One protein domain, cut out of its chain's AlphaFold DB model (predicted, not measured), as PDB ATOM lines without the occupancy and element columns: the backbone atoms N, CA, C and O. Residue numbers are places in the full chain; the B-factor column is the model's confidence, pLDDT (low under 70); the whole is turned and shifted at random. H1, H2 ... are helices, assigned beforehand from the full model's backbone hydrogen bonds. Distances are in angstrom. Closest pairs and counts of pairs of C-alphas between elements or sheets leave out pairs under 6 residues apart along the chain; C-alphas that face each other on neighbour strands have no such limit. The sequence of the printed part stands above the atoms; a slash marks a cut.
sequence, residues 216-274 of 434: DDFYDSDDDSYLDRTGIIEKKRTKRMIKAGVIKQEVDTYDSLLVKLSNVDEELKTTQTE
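This is residues 216 to 274 of the 434 residues of the protein "Putative kanadaptin" of Stichopus japonicus (UniProt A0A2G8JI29). Two helices stand well apart at the two ends of a stretched link, as the unequal arms of a wide, open U; a loop of residues 216 to 225 folds beside H1, the shorter arm. The longer arm, H2, sticks out with residues 254 to 259 and 261 to 274. The printed part has 59 residues, with two named helices, H1 then H2, and no named strand; the class is all helix. It is extended, with a radius of gyration of the C-alphas of 17.2 A, and spans 46 by 27 by 18 A.

Residues 226 to 231 stand free before H1, residues 232 to 243. A short link of 10 residues joins it to H2, residues 254 to 274. H1 and H2 are apart, with no C-alpha of the one within 8 A of the other. In both helices every O i to N i+4 pair is within hydrogen-bond range.

H1 begins at C-alpha 232 (103.816, 75.635, 113.873) and measures 16.5 A. H2 measures 30.3 A and ends at C-alpha 274 (117.922, 50.972, 89.930).

The C-alphas farthest apart, of Ser 221 and Thr 273, are 47.5 A apart. The printed part has no cut, and no printed residue is under 70 in pLDDT.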
ATOM      1  N   ASP A 216      97.572  85.835  99.990       82.69
ATOM      2  CA  ASP A 216      98.775  85.776 100.829       82.69
ATOM      3  C   ASP A 216      99.264  84.325 101.051       82.69
ATOM      4  O   ASP A 216      99.888  84.020 102.064       82.69
ATOM      5  N   ASP A 217      98.940  83.398 100.137       87.00
ATOM      6  CA  ASP A 217      99.300  81.966 100.217       87.00
ATOM      7  C   ASP A 217      99.031  81.339 101.604       87.00
ATOM      8  O   ASP A 217      99.811  80.548 102.138       87.00
ATOM      9  N   PHE A 218      97.908  81.724 102.215       87.50
ATOM     10  CA  PHE A 218      97.448  81.271 103.529       87.50
ATOM     11  C   PHE A 218      98.394  81.581 104.709       87.50
ATOM     12  O   PHE A 218      98.184  81.061 105.813       87.50
ATOM     13  N   TYR A 219      99.378  82.463 104.520       87.75
ATOM     14  CA  TYR A 219     100.171  83.043 105.602       87.75
ATOM     15  C   TYR A 219      99.445  84.235 106.240       87.75
ATOM     16  O   TYR A 219      98.696  84.976 105.592       87.75
ATOM     17  N   ASP A 220      99.630  84.417 107.548       86.81
ATOM     18  CA  ASP A 220      99.264  85.672 108.201       86.81
ATOM     19  C   ASP A 220     100.330  86.753 107.965       86.81
ATOM     20  O   ASP A 220     101.478  86.428 107.678       86.81
ATOM     21  N   SER A 221      99.978  88.039 108.097       83.88
ATOM     22  CA  SER A 221     100.948  89.136 107.910       83.88
ATOM     23  C   SER A 221     102.123  89.058 108.882       83.88
ATOM     24  O   SER A 221     103.195  89.587 108.595       83.88
ATOM     25  N   ASP A 222     101.898  88.394 110.013       84.88
ATOM     26  CA  ASP A 222     102.834  88.287 111.125       84.88
ATOM     27  C   ASP A 222     103.474  86.884 111.206       84.88
ATOM     28  O   ASP A 222     104.318  86.639 112.070       84.88
ATOM     29  N   ASP A 223     103.107  85.960 110.307       86.25
ATOM     30  CA  ASP A 223     103.671  84.609 110.253       86.25
ATOM     31  C   ASP A 223     105.058  84.638 109.563       86.25
ATOM     32  O   ASP A 223     105.161  84.590 108.337       86.25
ATOM     33  N   ASP A 224     106.148  84.690 110.343       85.31
ATOM     34  CA  ASP A 224     107.531  84.600 109.835       85.31
ATOM     35  C   ASP A 224     108.093  83.166 109.903       85.31
ATOM     36  O   ASP A 224     108.560  82.696 110.944       85.31
ATOM     37  N   SER A 225     108.115  82.482 108.756       87.06
ATOM     38  CA  SER A 225     108.666  81.125 108.637       87.06
ATOM     39  C   SER A 225     110.178  81.036 108.894       87.06
ATOM     40  O   SER A 225     110.666  79.944 109.180       87.06
ATOM     41  N   TYR A 226     110.947  82.125 108.780       83.44
ATOM     42  CA  TYR A 226     112.410  82.068 108.896       83.44
ATOM     43  C   TYR A 226     112.878  81.779 110.330       83.44
ATOM     44  O   TYR A 226     113.913  81.142 110.540       83.44
ATOM     45  N   LEU A 227     112.118  82.242 111.325       82.19
ATOM     46  CA  LEU A 227     112.411  82.017 112.741       82.19
ATOM     47  C   LEU A 227     111.681  80.799 113.323       82.19
ATOM     48  O   LEU A 227     111.941  80.438 114.474       82.19
ATOM     49  N   ASP A 228     110.821  80.142 112.543       85.00
ATOM     50  CA  ASP A 228     110.093  78.963 112.997       85.00
ATOM     51  C   ASP A 228     110.976  77.712 112.942       85.00
ATOM     52  O   ASP A 228     111.339  77.210 111.879       85.00
ATOM     53  N   ARG A 229     111.330  77.196 114.119       82.69
ATOM     54  CA  ARG A 229     112.025  75.907 114.270       82.69
ATOM     55  C   ARG A 229     111.070  74.754 114.575       82.69
ATOM     56  O   ARG A 229     111.500  73.608 114.523       82.69
ATOM     57  N   THR A 230     109.817  75.050 114.913       86.12
ATOM     58  CA  THR A 230     108.826  74.078 115.394       86.12
ATOM     59  C   THR A 230     107.855  73.665 114.282       86.12
ATOM     60  O   THR A 230     107.174  72.648 114.397       86.12
ATOM     61  N   GLY A 231     107.784  74.435 113.192       87.44
ATOM     62  CA  GLY A 231     106.885  74.179 112.062       87.44
ATOM     63  C   GLY A 231     105.419  74.479 112.385       87.44
ATOM     64  O   GLY A 231     104.515  73.995 111.702       87.44
ATOM     65  N   ILE A 232     105.165  75.255 113.442       87.75
ATOM     66  CA  ILE A 232     103.816  75.635 113.873       87.75
ATOM     67  C   ILE A 232     103.160  76.524 112.815       87.75
ATOM     68  O   ILE A 232     101.970  76.364 112.541       87.75
ATOM     69  N   ILE A 233     103.923  77.430 112.200       88.62
ATOM     70  CA  ILE A 233     103.414  78.333 111.162       88.62
ATOM     71  C   ILE A 233     102.930  77.523 109.959       88.62
ATOM     72  O   ILE A 233     101.821  77.740 109.468       88.62
ATOM     73  N   GLU A 234     103.695  76.514 109.546       89.62
ATOM     74  CA  GLU A 234     103.312  75.674 108.413       89.62
ATOM     75  C   GLU A 234     102.092  74.796 108.734       89.62
ATOM     76  O   GLU A 234     101.198  74.642 107.903       89.62
ATOM     77  N   LYS A 235     101.972  74.293 109.972       90.19
ATOM     78  CA  LYS A 235     100.751  73.608 110.438       90.19
ATOM     79  C   LYS A 235      99.526  74.531 110.413       90.19
ATOM     80  O   LYS A 235      98.441  74.109 110.022       90.19
ATOM     81  N   LYS A 236      99.665  75.800 110.816       91.12
ATOM     82  CA  LYS A 236      98.567  76.782 110.750       91.12
ATOM     83  C   LYS A 236      98.178  77.081 109.304       91.12
ATOM     84  O   LYS A 236      96.989  77.103 108.986       91.12
ATOM     85  N   ARG A 237      99.161  77.239 108.417       91.38
ATOM     86  CA  ARG A 237      98.940  77.422 106.981       91.38
ATOM     87  C   ARG A 237      98.165  76.254 106.370       91.38
ATOM     88  O   ARG A 237      97.146  76.482 105.722       91.38
ATOM     89  N   THR A 238      98.583  75.013 106.617       88.31
ATOM     90  CA  THR A 238      97.887  73.833 106.076       88.31
ATOM     91  C   THR A 238      96.459  73.723 106.600       88.31
ATOM     92  O   THR A 238      95.548  73.496 105.807       88.31
ATOM     93  N   LYS A 239      96.216  73.997 107.889       87.94
ATOM     94  CA  LYS A 239      94.854  74.084 108.447       87.94
ATOM     95  C   LYS A 239      93.996  75.129 107.719       87.94
ATOM     96  O   LYS A 239      92.858  74.837 107.354       87.94
ATOM     97  N   ARG A 240      94.537  76.322 107.438       89.50
ATOM     98  CA  ARG A 240      93.832  77.366 106.665       89.50
ATOM     99  C   ARG A 240      93.550  76.919 105.226       89.50
ATOM    100  O   ARG A 240      92.454  77.158 104.725       89.50
ATOM    101  N   MET A 241      94.490  76.226 104.584       87.50
ATOM    102  CA  MET A 241      94.301  75.656 103.243       87.50
ATOM    103  C   MET A 241      93.234  74.553 103.209       87.50
ATOM    104  O   MET A 241      92.493  74.459 102.229       87.50
ATOM    105  N   ILE A 242      93.135  73.738 104.266       86.00
ATOM    106  CA  ILE A 242      92.079  72.727 104.425       86.00
ATOM    107  C   ILE A 242      90.721  73.414 104.617       86.00
ATOM    108  O   ILE A 242      89.774  73.098 103.901       86.00
ATOM    109  N   LYS A 243      90.637  74.417 105.504       86.81
ATOM    110  CA  LYS A 243      89.407  75.203 105.744       86.81
ATOM    111  C   LYS A 243      88.924  75.915 104.476       86.81
ATOM    112  O   LYS A 243      87.726  75.987 104.226       86.81
ATOM    113  N   ALA A 244      89.848  76.393 103.645       84.94
ATOM    114  CA  ALA A 244      89.541  77.006 102.354       84.94
ATOM    115  C   ALA A 244      89.243  75.993 101.230       84.94
ATOM    116  O   ALA A 244      88.974  76.397 100.099       84.94
ATOM    117  N   GLY A 245      89.317  74.687 101.510       80.81
ATOM    118  CA  GLY A 245      89.050  73.622 100.545       80.81
ATOM    119  C   GLY A 245      90.104  73.475  99.442       80.81
ATOM    120  O   GLY A 245      89.870  72.750  98.474       80.81
ATOM    121  N   VAL A 246      91.258  74.145  99.569       81.50
ATOM    122  CA  VAL A 246      92.394  74.007  98.640       81.50
ATOM    123  C   VAL A 246      93.050  72.644  98.817       81.50
ATOM    124  O   VAL A 246      93.355  71.966  97.838       81.50
ATOM    125  N   ILE A 247      93.223  72.223 100.070       79.12
ATOM    126  CA  ILE A 247      93.675  70.876 100.412       79.12
ATOM    127  C   ILE A 247      92.449  70.081 100.846       79.12
ATOM    128  O   ILE A 247      91.815  70.391 101.851       79.12
ATOM    129  N   LYS A 248      92.110  69.041 100.086       75.00
ATOM    130  CA  LYS A 248      91.078  68.087 100.490       75.00
ATOM    131  C   LYS A 248      91.722  67.068 101.416       75.00
ATOM    132  O   LYS A 248      92.560  66.289 100.971       75.00
ATOM    133  N   GLN A 249      91.344  67.089 102.688       71.94
ATOM    134  CA  GLN A 249      91.725  66.039 103.620       71.94
ATOM    135  C   GLN A 249      90.888  64.798 103.297       71.94
ATOM    136  O   GLN A 249      89.712  64.709 103.645       71.94
ATOM    137  N   GLU A 250      91.475  63.878 102.543       71.81
ATOM    138  CA  GLU A 250      90.874  62.575 102.289       71.81
ATOM    139  C   GLU A 250      91.130  61.692 103.512       71.81
ATOM    140  O   GLU A 250      92.275  61.485 103.910       71.81
ATOM    141  N   VAL A 251      90.058  61.225 104.152       75.50
ATOM    142  CA  VAL A 251      90.168  60.276 105.262       75.50
ATOM    143  C   VAL A 251      90.513  58.920 104.666       75.50
ATOM    144  O   VAL A 251      89.703  58.314 103.962       75.50
ATOM    145  N   ASP A 252      91.724  58.448 104.936       80.25
ATOM    146  CA  ASP A 252      92.170  57.156 104.451       80.25
ATOM    147  C   ASP A 252      91.476  56.015 105.198       80.25
ATOM    148  O   ASP A 252      91.533  55.899 106.420       80.25
ATOM    149  N   THR A 253      90.817  55.142 104.439       89.62
ATOM    150  CA  THR A 253      90.291  53.876 104.957       89.62
ATOM    151  C   THR A 253      91.385  52.813 104.969       89.62
ATOM    152  O   THR A 253      92.368  52.909 104.235       89.62
ATOM    153  N   TYR A 254      91.200  51.757 105.765       91.38
ATOM    154  CA  TYR A 254      92.142  50.633 105.823       91.38
ATOM    155  C   TYR A 254      92.477  50.067 104.428       91.38
ATOM    156  O   TYR A 254      93.642  49.837 104.113       91.38
ATOM    157  N   ASP A 255      91.472  49.935 103.559       89.88
ATOM    158  CA  ASP A 255      91.661  49.443 102.192       89.88
ATOM    159  C   ASP A 255      92.454  50.432 101.313       89.88
ATOM    160  O   ASP A 255      93.301  50.005 100.528       89.88
ATOM    161  N   SER A 256      92.248  51.750 101.474       89.94
ATOM    162  CA  SER A 256      93.064  52.794 100.819       89.94
ATOM    163  C   SER A 256      94.532  52.683 101.235       89.94
ATOM    164  O   SER A 256      95.434  52.713 100.395       89.94
ATOM    165  N   LEU A 257      94.780  52.481 102.532       90.31
ATOM    166  CA  LEU A 257      96.130  52.352 103.079       90.31
ATOM    167  C   LEU A 257      96.849  51.107 102.563       90.31
ATOM    168  O   LEU A 257      98.029  51.194 102.237       90.31
ATOM    169  N   LEU A 258      96.159  49.970 102.424       93.88
ATOM    170  CA  LEU A 258      96.754  48.766 101.839       93.88
ATOM    171  C   LEU A 258      97.199  48.987 100.390       93.88
ATOM    172  O   LEU A 258      98.279  48.538 100.007       93.88
ATOM    173  N   VAL A 259      96.402  49.710  99.599       93.38
ATOM    174  CA  VAL A 259      96.760  50.060  98.217       93.38
ATOM    175  C   VAL A 259      97.956  51.017  98.192       93.38
ATOM    176  O   VAL A 259      98.902  50.803  97.431       93.38
ATOM    177  N   LYS A 260      97.965  52.040  99.057       92.94
ATOM    178  CA  LYS A 260      99.102  52.966  99.186       92.94
ATOM    179  C   LYS A 260     100.379  52.231  99.597       92.94
ATOM    180  O   LYS A 260     101.415  52.445  98.978       92.94
ATOM    181  N   LEU A 261     100.292  51.321 100.566       94.25
ATOM    182  CA  LEU A 261     101.415  50.499 101.008       94.25
ATOM    183  C   LEU A 261     101.948  49.626  99.867       94.25
ATOM    184  O   LEU A 261     103.154  49.591  99.645       94.25
ATOM    185  N   SER A 262     101.063  48.989  99.089       95.88
ATOM    186  CA  SER A 262     101.499  48.186  97.942       95.88
ATOM    187  C   SER A 262     102.200  49.014  96.865       95.88
ATOM    188  O   SER A 262     103.197  48.560  96.312       95.88
ATOM    189  N   ASN A 263     101.738  50.243  96.611       95.88
ATOM    190  CA  ASN A 263     102.384  51.140  95.653       95.88
ATOM    191  C   ASN A 263     103.777  51.557  96.144       95.88
ATOM    192  O   ASN A 263     104.733  51.530  95.373       95.88
ATOM    193  N   VAL A 264     103.913  51.880  97.435       96.25
ATOM    194  CA  VAL A 264     105.212  52.208  98.044       96.25
ATOM    195  C   VAL A 264     106.164  51.011  97.980       96.25
ATOM    196  O   VAL A 264     107.330  51.180  97.637       96.25
ATOM    197  N   ASP A 265     105.687  49.791  98.234       96.19
ATOM    198  CA  ASP A 265     106.498  48.576  98.105       96.19
ATOM    199  C   ASP A 265     106.972  48.328  96.665       96.19
ATOM    200  O   ASP A 265     108.080  47.830  96.442       96.19
ATOM    201  N   GLU A 266     106.140  48.638  95.670       96.00
ATOM    202  CA  GLU A 266     106.531  48.579  94.261       96.00
ATOM    203  C   GLU A 266     107.586  49.638  93.928       96.00
ATOM    204  O   GLU A 266     108.614  49.291  93.344       96.00
ATOM    205  N   GLU A 267     107.403  50.883  94.374       96.38
ATOM    206  CA  GLU A 267     108.388  51.960  94.209       96.38
ATOM    207  C   GLU A 267     109.721  51.645  94.907       96.38
ATOM    208  O   GLU A 267     110.802  51.919  94.377       96.38
ATOM    209  N   LEU A 268     109.686  51.015  96.081       95.81
ATOM    210  CA  LEU A 268     110.891  50.560  96.771       95.81
ATOM    211  C   LEU A 268     111.612  49.479  95.967       95.81
ATOM    212  O   LEU A 268     112.835  49.533  95.836       95.81
ATOM    213  N   LYS A 269     110.879  48.528  95.376       95.75
ATOM    214  CA  LYS A 269     111.472  47.501  94.507       95.75
ATOM    215  C   LYS A 269     112.096  48.119  93.262       95.75
ATOM    216  O   LYS A 269     113.222  47.751  92.931       95.75
ATOM    217  N   THR A 270     111.422  49.056  92.593       95.81
ATOM    218  CA  THR A 270     111.983  49.718  91.403       95.81
ATOM    219  C   THR A 270     113.245  50.490  91.764       95.81
ATOM    220  O   THR A 270     114.286  50.289  91.141       95.81
ATOM    221  N   THR A 271     113.202  51.278  92.837       93.62
ATOM    222  CA  THR A 271     114.359  52.057  93.298       93.62
ATOM    223  C   THR A 271     115.517  51.144  93.709       93.62
ATOM    224  O   THR A 271     116.672  51.418  93.394       93.62
ATOM    225  N   GLN A 272     115.230  50.013  94.357       93.62
ATOM    226  CA  GLN A 272     116.242  49.024  94.719       93.62
ATOM    227  C   GLN A 272     116.889  48.397  93.479       93.62
ATOM    228  O   GLN A 272     118.112  48.271  93.432       93.62
ATOM    229  N   THR A 273     116.104  48.059  92.451       92.75
ATOM    230  CA  THR A 273     116.663  47.554  91.189       92.75
ATOM    231  C   THR A 273     117.514  48.598  90.470       92.75
ATOM    232  O   THR A 273     118.581  48.255  89.969       92.75
ATOM    233  N   GLU A 274     117.111  49.873  90.472       94.56
ATOM    234  CA  GLU A 274     117.922  50.972  89.930       94.56
ATOM    235  C   GLU A 274     119.243  51.123  90.694       94.56
ATOM    236  O   GLU A 274     120.305  51.255  90.084       94.56
TER     237      GLU A 274